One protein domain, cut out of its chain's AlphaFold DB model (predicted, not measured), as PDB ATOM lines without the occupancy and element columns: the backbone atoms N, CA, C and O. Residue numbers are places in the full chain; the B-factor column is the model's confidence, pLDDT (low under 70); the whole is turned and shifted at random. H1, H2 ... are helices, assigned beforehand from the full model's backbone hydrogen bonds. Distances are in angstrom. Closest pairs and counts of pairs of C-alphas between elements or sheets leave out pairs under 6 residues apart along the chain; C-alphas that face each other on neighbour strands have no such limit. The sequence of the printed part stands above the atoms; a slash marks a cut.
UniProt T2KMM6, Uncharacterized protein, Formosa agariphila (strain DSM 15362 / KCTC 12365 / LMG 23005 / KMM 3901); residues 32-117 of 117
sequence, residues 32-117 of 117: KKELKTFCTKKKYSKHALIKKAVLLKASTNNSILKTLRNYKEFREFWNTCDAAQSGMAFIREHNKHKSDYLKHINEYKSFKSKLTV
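Overview. This is residues 32 to 117 of the 117 residues of an uncharacterized protein of Formosa agariphila (strain DSM 15362 / KCTC 12365 / LMG 23005 / KMM 3901) (UniProt T2KMM6). The model is a long helical hairpin: H3 and H4 run opposite ways, joined at one end by a loop, and the short H1 folds back beside the first part of H3. H2, four residues, sits at the turn between H1 and H3, and the tip of the hairpin, residues 76 to 89, sticks out free. The printed part has 86 residues with four named helices, H1, H2, H3 and H4 in that order, and no named strand; the class is all helix. The whole is loose, with a radius of gyration of the C-alphas of 17.4 A, and is a rod spanning 56 by 19 by 15 A.

Along the chain. H1 takes residues 32 to 40, from C-alpha 32 at (-60.590, 322.586, 718.493), and is 12.8 A long from first to last C-alpha. H2 takes residues 42 to 45. H3, residues 48 to 79, is 46.4 A long and begins with C-alpha 48 at (-48.385, 327.822, 732.672). H4, residues 87 to 116, is 42.7 A long and ends with C-alpha 116 at (-46.223, 331.250, 716.507).

Arrangement. H3 is the hub, touching the three other helices. With residues 51 to 62 alone it touches H1, at a shallow tilt of 19 degrees, opposite ways; the closest C-alphas are those of Leu 35 and Ala 58, 6.2 A apart. H2 and H3 only just touch, only at the corner, with 3 pairs of C-alphas within 8 A, the closest those of Ser 45 and Lys 51 at 6.2 A. H3 and H4 form a helical hairpin and touch at a shallow tilt of 19 degrees; their closest C-alphas, of Leu 68 and His 97, are 7.3 A apart. H1 and H4 are near each other, and H2 and H4 are apart. Every O i to N i+4 pair is within hydrogen-bond range in H1, H3 and H4; H2 is too short for such a pair.

Size, cuts and confidence. The C-alphas of Lys 46 and Ala 83, the two farthest apart, are 56.0 A apart. The printed part has no cut, and no link is long. Mean pLDDT of the printed part is 83.9; residue 45, residues 78 to 88 and residue 117 are under 70.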
ATOM      1  N   LYS A  32     -60.628 323.433 717.292       94.31
ATOM      2  CA  LYS A  32     -60.590 322.586 718.493       94.31
ATOM      3  C   LYS A  32     -59.449 321.567 718.442       94.31
ATOM      4  O   LYS A  32     -58.729 321.405 719.434       94.31
ATOM      5  N   LYS A  33     -59.259 320.886 717.305       93.62
ATOM      6  CA  LYS A  33     -58.149 319.935 717.102       93.62
ATOM      7  C   LYS A  33     -56.789 320.640 717.158       93.62
ATOM      8  O   LYS A  33     -55.854 320.140 717.792       93.62
ATOM      9  N   GLU A  34     -56.686 321.823 716.558       92.44
ATOM     10  CA  GLU A  34     -55.463 322.631 716.574       92.44
ATOM     11  C   GLU A  34     -55.105 323.105 717.997       92.44
ATOM     12  O   GLU A  34     -53.983 322.890 718.459       92.44
ATOM     13  N   LEU A  35     -56.071 323.634 718.755       90.69
ATOM     14  CA  LEU A  35     -55.894 324.032 720.157       90.69
ATOM     15  C   LEU A  35     -55.464 322.859 721.048       90.69
ATOM     16  O   LEU A  35     -54.573 323.012 721.887       90.69
ATOM     17  N   LYS A  36     -56.025 321.661 720.830       89.44
ATOM     18  CA  LYS A  36     -55.591 320.441 721.532       89.44
ATOM     19  C   LYS A  36     -54.119 320.124 721.250       89.44
ATOM     20  O   LYS A  36     -53.392 319.737 722.160       89.44
ATOM     21  N   THR A  37     -53.671 320.347 720.016       89.31
ATOM     22  CA  THR A  37     -52.271 320.155 719.610       89.31
ATOM     23  C   THR A  37     -51.342 321.177 720.273       89.31
ATOM     24  O   THR A  37     -50.229 320.838 720.676       89.31
ATOM     25  N   PHE A  38     -51.781 322.426 720.458       85.81
ATOM     26  CA  PHE A  38     -51.001 323.411 721.217       85.81
ATOM     27  C   PHE A  38     -50.827 323.016 722.685       85.81
ATOM     28  O   PHE A  38     -49.738 323.198 723.226       85.81
ATOM     29  N   CYS A  39     -51.837 322.406 723.311       80.56
ATOM     30  CA  CYS A  39     -51.722 321.888 724.678       80.56
ATOM     31  C   CYS A  39     -50.694 320.752 724.820       80.56
ATOM     32  O   CYS A  39     -50.051 320.651 725.865       80.56
ATOM     33  N   THR A  40     -50.539 319.896 723.805       83.56
ATOM     34  CA  THR A  40     -49.635 318.731 723.858       83.56
ATOM     35  C   THR A  40     -48.213 319.042 723.392       83.56
ATOM     36  O   THR A  40     -47.277 318.322 723.744       83.56
ATOM     37  N   LYS A  41     -48.004 320.125 722.632       82.94
ATOM     38  CA  LYS A  41     -46.670 320.543 722.180       82.94
ATOM     39  C   LYS A  41     -45.765 320.913 723.362       82.94
ATOM     40  O   LYS A  41     -46.052 321.834 724.130       82.94
ATOM     41  N   LYS A  42     -44.594 320.265 723.432       71.81
ATOM     42  CA  LYS A  42     -43.584 320.446 724.495       71.81
ATOM     43  C   LYS A  42     -43.187 321.918 724.698       71.81
ATOM     44  O   LYS A  42     -43.054 322.341 725.844       71.81
ATOM     45  N   LYS A  43     -43.099 322.700 723.607       74.81
ATOM     46  CA  LYS A  43     -42.815 324.153 723.609       74.81
ATOM     47  C   LYS A  43     -43.794 324.945 724.487       74.81
ATOM     48  O   LYS A  43     -43.362 325.799 725.242       74.81
ATOM     49  N   TYR A  44     -45.089 324.637 724.435       72.19
ATOM     50  CA  TYR A  44     -46.132 325.405 725.132       72.19
ATOM     51  C   TYR A  44     -46.541 324.775 726.466       72.19
ATOM     52  O   TYR A  44     -46.919 325.480 727.397       72.19
ATOM     53  N   SER A  45     -46.402 323.450 726.586       69.19
ATOM     54  CA  SER A  45     -46.770 322.692 727.790       69.19
ATOM     55  C   SER A  45     -46.027 323.129 729.063       69.19
ATOM     56  O   SER A  45     -46.564 322.976 730.158       69.19
ATOM     57  N   LYS A  46     -44.820 323.698 728.920       74.62
ATOM     58  CA  LYS A  46     -43.973 324.156 730.032       74.62
ATOM     59  C   LYS A  46     -44.334 325.550 730.556       74.62
ATOM     60  O   LYS A  46     -43.933 325.898 731.660       74.62
ATOM     61  N   HIS A  47     -45.097 326.341 729.799       83.69
ATOM     62  CA  HIS A  47     -45.469 327.702 730.183       83.69
ATOM     63  C   HIS A  47     -46.910 327.735 730.697       83.69
ATOM     64  O   HIS A  47     -47.865 327.691 729.921       83.69
ATOM     65  N   ALA A  48     -47.077 327.857 732.017       85.56
ATOM     66  CA  ALA A  48     -48.385 327.822 732.672       85.56
ATOM     67  C   ALA A  48     -49.370 328.879 732.132       85.56
ATOM     68  O   ALA A  48     -50.542 328.573 731.914       85.56
ATOM     69  N   LEU A  49     -48.890 330.098 731.850       87.00
ATOM     70  CA  LEU A  49     -49.712 331.177 731.286       87.00
ATOM     71  C   LEU A  49     -50.203 330.854 729.870       87.00
ATOM     72  O   LEU A  49     -51.385 331.025 729.576       87.00
ATOM     73  N   ILE A  50     -49.323 330.320 729.018       86.19
ATOM     74  CA  ILE A  50     -49.674 329.907 727.654       86.19
ATOM     75  C   ILE A  50     -50.697 328.773 727.706       86.19
ATOM     76  O   ILE A  50     -51.731 328.841 727.044       86.19
ATOM     77  N   LYS A  51     -50.459 327.763 728.548       86.94
ATOM     78  CA  LYS A  51     -51.387 326.647 728.744       86.94
ATOM     79  C   LYS A  51     -52.765 327.135 729.201       86.94
ATOM     80  O   LYS A  51     -53.771 326.715 728.634       86.94
ATOM     81  N   LYS A  52     -52.825 328.058 730.168       89.44
ATOM     82  CA  LYS A  52     -54.086 328.659 730.633       89.44
ATOM     83  C   LYS A  52     -54.798 329.420 729.510       89.44
ATOM     84  O   LYS A  52     -56.001 329.252 729.342       89.44
ATOM     85  N   ALA A  53     -54.068 330.196 728.708       89.81
ATOM     86  CA  ALA A  53     -54.638 330.932 727.581       89.81
ATOM     87  C   ALA A  53     -55.202 330.002 726.489       89.81
ATOM     88  O   ALA A  53     -56.318 330.220 726.018       89.81
ATOM     89  N   VAL A  54     -54.482 328.929 726.133       90.19
ATOM     90  CA  VAL A  54     -54.961 327.911 725.178       90.19
ATOM     91  C   VAL A  54     -56.223 327.223 725.707       90.19
ATOM     92  O   VAL A  54     -57.182 327.056 724.957       90.19
ATOM     93  N   LEU A  55     -56.261 326.864 726.996       90.81
ATOM     94  CA  LEU A  55     -57.436 326.245 727.620       90.81
ATOM     95  C   LEU A  55     -58.655 327.175 727.620       90.81
ATOM     96  O   LEU A  55     -59.755 326.726 727.302       90.81
ATOM     97  N   LEU A  56     -58.465 328.465 727.914       92.38
ATOM     98  CA  LEU A  56     -59.534 329.462 727.828       92.38
ATOM     99  C   LEU A  56     -60.074 329.561 726.398       92.38
ATOM    100  O   LEU A  56     -61.282 329.466 726.194       92.38
ATOM    101  N   LYS A  57     -59.195 329.648 725.389       92.38
ATOM    102  CA  LYS A  57     -59.617 329.674 723.980       92.38
ATOM    103  C   LYS A  57     -60.316 328.386 723.544       92.38
ATOM    104  O   LYS A  57     -61.290 328.457 722.798       92.38
ATOM    105  N   ALA A  58     -59.886 327.228 724.041       93.19
ATOM    106  CA  ALA A  58     -60.556 325.953 723.787       93.19
ATOM    107  C   ALA A  58     -61.954 325.899 724.419       93.19
ATOM    108  O   ALA A  58     -62.892 325.415 723.786       93.19
ATOM    109  N   SER A  59     -62.109 326.430 725.635       94.38
ATOM    110  CA  SER A  59     -63.405 326.542 726.307       94.38
ATOM    111  C   SER A  59     -64.364 327.445 725.524       94.38
ATOM    112  O   SER A  59     -65.464 327.005 725.189       94.38
ATOM    113  N   THR A  60     -63.923 328.645 725.125       94.00
ATOM    114  CA  THR A  60     -64.723 329.558 724.291       94.00
ATOM    115  C   THR A  60     -65.113 328.915 722.960       94.00
ATOM    116  O   THR A  60     -66.286 328.929 722.595       94.00
ATOM    117  N   ASN A  61     -64.165 328.272 722.267       94.50
ATOM    118  CA  ASN A  61     -64.434 327.577 721.006       94.50
ATOM    119  C   ASN A  61     -65.492 326.476 721.167       94.50
ATOM    120  O   ASN A  61     -66.403 326.371 720.350       94.50
ATOM    121  N   ASN A  62     -65.396 325.670 722.230       95.12
ATOM    122  CA  ASN A  62     -66.374 324.621 722.516       95.12
ATOM    123  C   ASN A  62     -67.756 325.190 722.853       95.12
ATOM    124  O   ASN A  62     -68.757 324.601 722.453       95.12
ATOM    125  N   SER A  63     -67.819 326.322 723.562       96.00
ATOM    126  CA  SER A  63     -69.086 326.995 723.863       96.00
ATOM    127  C   SER A  63     -69.790 327.445 722.586       96.00
ATOM    128  O   SER A  63     -70.958 327.129 722.397       96.00
ATOM    129  N   ILE A  64     -69.072 328.118 721.682       93.62
ATOM    130  CA  ILE A  64     -69.630 328.589 720.404       93.62
ATOM    131  C   ILE A  64     -70.050 327.403 719.538       93.62
ATOM    132  O   ILE A  64     -71.152 327.386 719.001       93.62
ATOM    133  N   LEU A  65     -69.207 326.373 719.453       94.19
ATOM    134  CA  LEU A  65     -69.513 325.160 718.704       94.19
ATOM    135  C   LEU A  65     -70.779 324.462 719.224       94.19
ATOM    136  O   LEU A  65     -71.592 324.004 718.424       94.19
ATOM    137  N   LYS A  66     -70.961 324.393 720.548       95.62
ATOM    138  CA  LYS A  66     -72.186 323.859 721.157       95.62
ATOM    139  C   LYS A  66     -73.397 324.709 720.772       95.62
ATOM    140  O   LYS A  66     -74.402 324.150 720.355       95.62
ATOM    141  N   THR A  67     -73.288 326.033 720.855       94.69
ATOM    142  CA  THR A  67     -74.361 326.947 720.440       94.69
ATOM    143  C   THR A  67     -74.746 326.744 718.974       94.69
ATOM    144  O   THR A  67     -75.929 326.614 718.682       94.69
ATOM    145  N   LEU A  68     -73.775 326.647 718.058       93.38
ATOM    146  CA  LEU A  68     -74.055 326.440 716.631       93.38
ATOM    147  C   LEU A  68     -74.676 325.069 716.335       93.38
ATOM    148  O   LEU A  68     -75.535 324.974 715.465       93.38
ATOM    149  N   ARG A  69     -74.276 324.014 717.058       93.50
ATOM    150  CA  ARG A  69     -74.911 322.690 716.944       93.50
ATOM    151  C   ARG A  69     -76.359 322.716 717.411       93.50
ATOM    152  O   ARG A  69     -77.226 322.302 716.656       93.50
ATOM    153  N   ASN A  70     -76.613 323.298 718.580       92.69
ATOM    154  CA  ASN A  70     -77.971 323.463 719.086       92.69
ATOM    155  C   ASN A  70     -78.833 324.283 718.111       92.69
ATOM    156  O   ASN A  70     -79.996 323.960 717.897       92.69
ATOM    157  N   TYR A  71     -78.266 325.334 717.510       90.31
ATOM    158  CA  TYR A  71     -78.948 326.129 716.490       90.31
ATOM    159  C   TYR A  71     -79.254 325.314 715.225       90.31
ATOM    160  O   TYR A  71     -80.357 325.418 714.691       90.31
ATOM    161  N   LYS A  72     -78.316 324.467 714.772       89.56
ATOM    162  CA  LYS A  72     -78.534 323.538 713.655       89.56
ATOM    163  C   LYS A  72     -79.702 322.591 713.955       89.56
ATOM    164  O   LYS A  72     -80.649 322.562 713.179       89.56
ATOM    165  N   GLU A  73     -79.669 321.913 715.103       88.06
ATOM    166  CA  GLU A  73     -80.712 320.963 715.520       88.06
ATOM    167  C   GLU A  73     -82.080 321.640 715.662       88.06
ATOM    168  O   GLU A  73     -83.090 321.127 715.185       88.06
ATOM    169  N   PHE A  74     -82.116 322.830 716.272       84.94
ATOM    170  CA  PHE A  74     -83.330 323.636 716.369       84.94
ATOM    171  C   PHE A  74     -83.881 323.955 714.978       84.94
ATOM    172  O   PHE A  74     -85.063 323.762 714.719       84.94
ATOM    173  N   ARG A  75     -83.034 324.396 714.050       80.56
ATOM    174  CA  ARG A  75     -83.460 324.723 712.688       80.56
ATOM    175  C   ARG A  75     -83.964 323.501 711.918       80.56
ATOM    176  O   ARG A  75     -84.968 323.609 711.224       80.56
ATOM    177  N   GLU A  76     -83.297 322.358 712.051       80.75
ATOM    178  CA  GLU A  76     -83.733 321.092 711.449       80.75
ATOM    179  C   GLU A  76     -85.101 320.664 711.992       80.75
ATOM    180  O   GLU A  76     -85.986 320.332 711.209       80.75
ATOM    181  N   PHE A  77     -85.315 320.763 713.308       77.38
ATOM    182  CA  PHE A  77     -86.610 320.494 713.934       77.38
ATOM    183  C   PHE A  77     -87.706 321.443 713.428       77.38
ATOM    184  O   PHE A  77     -88.778 320.998 713.025       77.38
ATOM    185  N   TRP A  78     -87.439 322.749 713.382       69.75
ATOM    186  CA  TRP A  78     -88.428 323.740 712.953       69.75
ATOM    187  C   TRP A  78     -88.784 323.658 711.466       69.75
ATOM    188  O   TRP A  78     -89.941 323.888 711.125       69.75
ATOM    189  N   ASN A  79     -87.849 323.263 710.597       66.56
ATOM    190  CA  ASN A  79     -88.131 323.008 709.180       66.56
ATOM    191  C   ASN A  79     -89.129 321.849 708.967       66.56
ATOM    192  O   ASN A  79     -89.749 321.778 707.912       66.56
ATOM    193  N   THR A  80     -89.291 320.944 709.942       65.00
ATOM    194  CA  THR A  80     -90.264 319.833 709.864       65.00
ATOM    195  C   THR A  80     -91.669 320.204 710.344       65.00
ATOM    196  O   THR A  80     -92.608 319.439 710.135       65.00
ATOM    197  N   CYS A  81     -91.843 321.375 710.966       59.09
ATOM    198  CA  CYS A  81     -93.149 321.888 711.358       59.09
ATOM    199  C   CYS A  81     -93.664 322.872 710.298       59.09
ATOM    200  O   CYS A  81     -93.222 324.016 710.246       59.09
ATOM    201  N   ASP A  82     -94.660 322.443 709.521       53.69
ATOM    202  CA  ASP A  82     -95.353 323.150 708.417       53.69
ATOM    203  C   ASP A  82     -95.855 324.590 708.718       53.69
ATOM    204  O   ASP A  82     -96.359 325.288 707.846       53.69
ATOM    205  N   ALA A  83     -95.753 325.065 709.963       52.56
ATOM    206  CA  ALA A  83     -96.382 326.298 710.441       52.56
ATOM    207  C   ALA A  83     -95.418 327.475 710.702       52.56
ATOM    208  O   ALA A  83     -95.862 328.530 711.152       52.56
ATOM    209  N   ALA A  84     -94.111 327.342 710.464       53.09
ATOM    210  CA  ALA A  84     -93.135 328.313 710.970       53.09
ATOM    211  C   ALA A  84     -92.457 329.182 709.904       53.09
ATOM    212  O   ALA A  84     -91.248 329.422 709.943       53.09
ATOM    213  N   GLN A  85     -93.240 329.737 708.979       57.00
ATOM    214  CA  GLN A  85     -92.782 330.878 708.193       57.00
ATOM    215  C   GLN A  85     -92.736 332.136 709.071       57.00
ATOM    216  O   GLN A  85     -93.678 332.914 709.174       57.00
ATOM    217  N   SER A  86     -91.562 332.403 709.636       58.12
ATOM    218  CA  SER A  86     -91.059 333.773 709.607       58.12
ATOM    219  C   SER A  86     -89.573 333.727 709.246       58.12
ATOM    220  O   SER A  86     -88.685 333.685 710.099       58.12
ATOM    221  N   GLY A  87     -89.291 333.687 707.939       62.81
ATOM    222  CA  GLY A  87     -87.922 333.681 707.408       62.81
ATOM    223  C   GLY A  87     -87.061 334.805 707.993       62.81
ATOM    224  O   GLY A  87     -85.878 334.620 708.257       62.81
ATOM    225  N   MET A  88     -87.672 335.948 708.332       65.94
ATOM    226  CA  MET A  88     -86.978 337.066 708.973       65.94
ATOM    227  C   MET A  88     -86.426 336.764 710.376       65.94
ATOM    228  O   MET A  88     -85.363 337.288 710.710       65.94
ATOM    229  N   ALA A  89     -87.090 335.948 711.203       70.12
ATOM    230  CA  ALA A  89     -86.558 335.587 712.522       70.12
ATOM    231  C   ALA A  89     -85.326 334.679 712.391       70.12
ATOM    232  O   ALA A  89     -84.314 334.914 713.051       70.12
ATOM    233  N   PHE A  90     -85.374 333.712 711.470       75.62
ATOM    234  CA  PHE A  90     -84.238 332.837 711.175       75.62
ATOM    235  C   PHE A  90     -83.059 333.597 710.571       75.62
ATOM    236  O   PHE A  90     -81.926 333.381 710.991       75.62
ATOM    237  N   ILE A  91     -83.306 334.534 709.653       78.31
ATOM    238  CA  ILE A  91     -82.252 335.387 709.086       78.31
ATOM    239  C   ILE A  91     -81.577 336.215 710.188       78.31
ATOM    240  O   ILE A  91     -80.351 336.326 710.219       78.31
ATOM    241  N   ARG A  92     -82.350 336.782 711.126       82.06
ATOM    242  CA  ARG A  92     -81.790 337.550 712.252       82.06
ATOM    243  C   ARG A  92     -80.933 336.681 713.170       82.06
ATOM    244  O   ARG A  92     -79.813 337.082 713.485       82.06
ATOM    245  N   GLU A  93     -81.421 335.507 713.564       84.81
ATOM    246  CA  GLU A  93     -80.670 334.608 714.449       84.81
ATOM    247  C   GLU A  93     -79.424 334.039 713.750       84.81
ATOM    248  O   GLU A  93     -78.337 334.018 714.331       84.81
ATOM    249  N   HIS A  94     -79.524 333.692 712.462       88.56
ATOM    250  CA  HIS A  94     -78.380 333.266 711.656       88.56
ATOM    251  C   HIS A  94     -77.306 334.361 711.564       88.56
ATOM    252  O   HIS A  94     -76.129 334.096 711.803       88.56
ATOM    253  N   ASN A  95     -77.700 335.611 711.297       87.38
ATOM    254  CA  ASN A  95     -76.774 336.747 711.230       87.38
ATOM    255  C   ASN A  95     -76.107 337.056 712.577       87.38
ATOM    256  O   ASN A  95     -74.935 337.439 712.617       87.38
ATOM    257  N   LYS A  96     -76.821 336.857 713.688       91.19
ATOM    258  CA  LYS A  96     -76.245 336.960 715.033       91.19
ATOM    259  C   LYS A  96     -75.163 335.899 715.243       91.19
ATOM    260  O   LYS A  96     -74.033 336.244 715.586       91.19
ATOM    261  N   HIS A  97     -75.462 334.636 714.935       92.06
ATOM    262  CA  HIS A  97     -74.477 333.554 714.999       92.06
ATOM    263  C   HIS A  97     -73.280 333.776 714.061       92.06
ATOM    264  O   HIS A  97     -72.144 333.513 714.459       92.06
ATOM    265  N   LYS A  98     -73.509 334.328 712.861       91.94
ATOM    266  CA  LYS A  98     -72.458 334.736 711.915       91.94
ATOM    267  C   LYS A  98     -71.517 335.765 712.531       91.94
ATOM    268  O   LYS A  98     -70.299 335.612 712.454       91.94
ATOM    269  N   SER A  99     -72.074 336.799 713.160       92.44
ATOM    270  CA  SER A  99     -71.302 337.856 713.821       92.44
ATOM    271  C   SER A  99     -70.434 337.300 714.954       92.44
ATOM    272  O   SER A  99     -69.223 337.541 714.983       92.44
ATOM    273  N   ASP A 100     -71.025 336.481 715.829       92.06
ATOM    274  CA  ASP A 100     -70.321 335.847 716.949       92.06
ATOM    275  C   ASP A 100     -69.189 334.931 716.466       92.06
ATOM    276  O   ASP A 100     -68.065 334.978 716.981       92.06
ATOM    277  N   TYR A 101     -69.458 334.132 715.430       92.94
ATOM    278  CA  TYR A 101     -68.463 333.281 714.789       92.94
ATOM    279  C   TYR A 101     -67.301 334.105 714.214       92.94
ATOM    280  O   TYR A 101     -66.144 333.843 714.548       92.94
ATOM    281  N   LEU A 102     -67.577 335.134 713.404       91.94
ATOM    282  CA  LEU A 102     -66.540 335.971 712.787       91.94
ATOM    283  C   LEU A 102     -65.672 336.679 713.831       91.94
ATOM    284  O   LEU A 102     -64.444 336.723 713.692       91.94
ATOM    285  N   LYS A 103     -66.291 337.185 714.903       93.75
ATOM    286  CA  LYS A 103     -65.573 337.780 716.034       93.75
ATOM    287  C   LYS A 103     -64.604 336.773 716.655       93.75
ATOM    288  O   LYS A 103     -63.417 337.074 716.792       93.75
ATOM    289  N   HIS A 104     -65.072 335.563 716.962       93.75
ATOM    290  CA  HIS A 104     -64.229 334.504 717.528       93.75
ATOM    291  C   HIS A 104     -63.085 334.095 716.594       93.75
ATOM    292  O   HIS A 104     -61.956 333.924 717.054       93.75
ATOM    293  N   ILE A 105     -63.327 334.000 715.283       93.44
ATOM    294  CA  ILE A 105     -62.272 333.700 714.302       93.44
ATOM    295  C   ILE A 105     -61.180 334.773 714.308       93.44
ATOM    296  O   ILE A 105     -59.992 334.438 714.298       93.44
ATOM    297  N   ASN A 106     -61.547 336.053 714.351       92.50
ATOM    298  CA  ASN A 106     -60.571 337.142 714.406       92.50
ATOM    299  C   ASN A 106     -59.738 337.099 715.694       92.50
ATOM    300  O   ASN A 106     -58.508 337.198 715.650       92.50
ATOM    301  N   GLU A 107     -60.382 336.865 716.838       92.44
ATOM    302  CA  GLU A 107     -59.682 336.695 718.111       92.44
ATOM    303  C   GLU A 107     -58.753 335.473 718.110       92.44
ATOM    304  O   GLU A 107     -57.634 335.537 718.631       92.44
ATOM    305  N   TYR A 108     -59.194 334.361 717.518       92.38
ATOM    306  CA  TYR A 108     -58.398 333.148 717.384       92.38
ATOM    307  C   TYR A 108     -57.160 333.371 716.510       92.38
ATOM    308  O   TYR A 108     -56.054 333.002 716.905       92.38
ATOM    309  N   LYS A 109     -57.316 334.028 715.353       91.62
ATOM    310  CA  LYS A 109     -56.202 334.371 714.454       91.62
ATOM    311  C   LYS A 109     -55.158 335.237 715.160       91.62
ATOM    312  O   LYS A 109     -53.967 334.935 715.083       91.62
ATOM    313  N   SER A 110     -55.596 336.260 715.900       92.00
ATOM    314  CA  SER A 110     -54.697 337.112 716.692       92.00
ATOM    315  C   SER A 110     -53.939 336.306 717.751       92.00
ATOM    316  O   SER A 110     -52.724 336.442 717.897       92.00
ATOM    317  N   PHE A 111     -54.633 335.413 718.460       90.19
ATOM    318  CA  PHE A 111     -54.019 334.529 719.447       90.19
ATOM    319  C   PHE A 111     -52.987 333.577 718.823       90.19
ATOM    320  O   PHE A 111     -51.870 333.460 719.326       90.19
ATOM    321  N   LYS A 112     -53.331 332.934 717.703       88.38
ATOM    322  CA  LYS A 112     -52.443 332.016 716.980       88.38
ATOM    323  C   LYS A 112     -51.182 332.718 716.480       88.38
ATOM    324  O   LYS A 112     -50.092 332.168 716.624       88.38
ATOM    325  N   SER A 113     -51.317 333.929 715.939       88.88
ATOM    326  CA  SER A 113     -50.175 334.745 715.517       88.88
ATOM    327  C   SER A 113     -49.206 334.970 716.682       88.88
ATOM    328  O   SER A 113     -48.035 334.626 716.565       88.88
ATOM    329  N   LYS A 114     -49.709 335.389 717.851       86.56
ATOM    330  CA  LYS A 114     -48.892 335.608 719.061       86.56
ATOM    331  C   LYS A 114     -48.204 334.348 719.599       86.56
ATOM    332  O   LYS A 114     -47.195 334.467 720.277       86.56
ATOM    333  N   LEU A 115     -48.752 333.159 719.345       80.62
ATOM    334  CA  LEU A 115     -48.146 331.886 719.763       80.62
ATOM    335  C   LEU A 115     -47.040 331.387 718.831       80.62
ATOM    336  O   LEU A 115     -46.238 330.544 719.238       80.62
ATOM    337  N   THR A 116     -47.079 331.804 717.567       72.12
ATOM    338  CA  THR A 116     -46.223 331.250 716.507       72.12
ATOM    339  C   THR A 116     -45.023 332.151 716.198       72.12
ATOM    340  O   THR A 116     -44.095 331.688 715.540       72.12
ATOM    341  N   VAL A 117     -45.028 333.388 716.711       55.75
ATOM    342  CA  VAL A 117     -43.836 334.236 716.892       55.75
ATOM    343  C   VAL A 117     -42.960 333.646 717.999       55.75
ATOM    344  O   VAL A 117     -41.732 333.571 717.797       55.75
TER     345      VAL A 117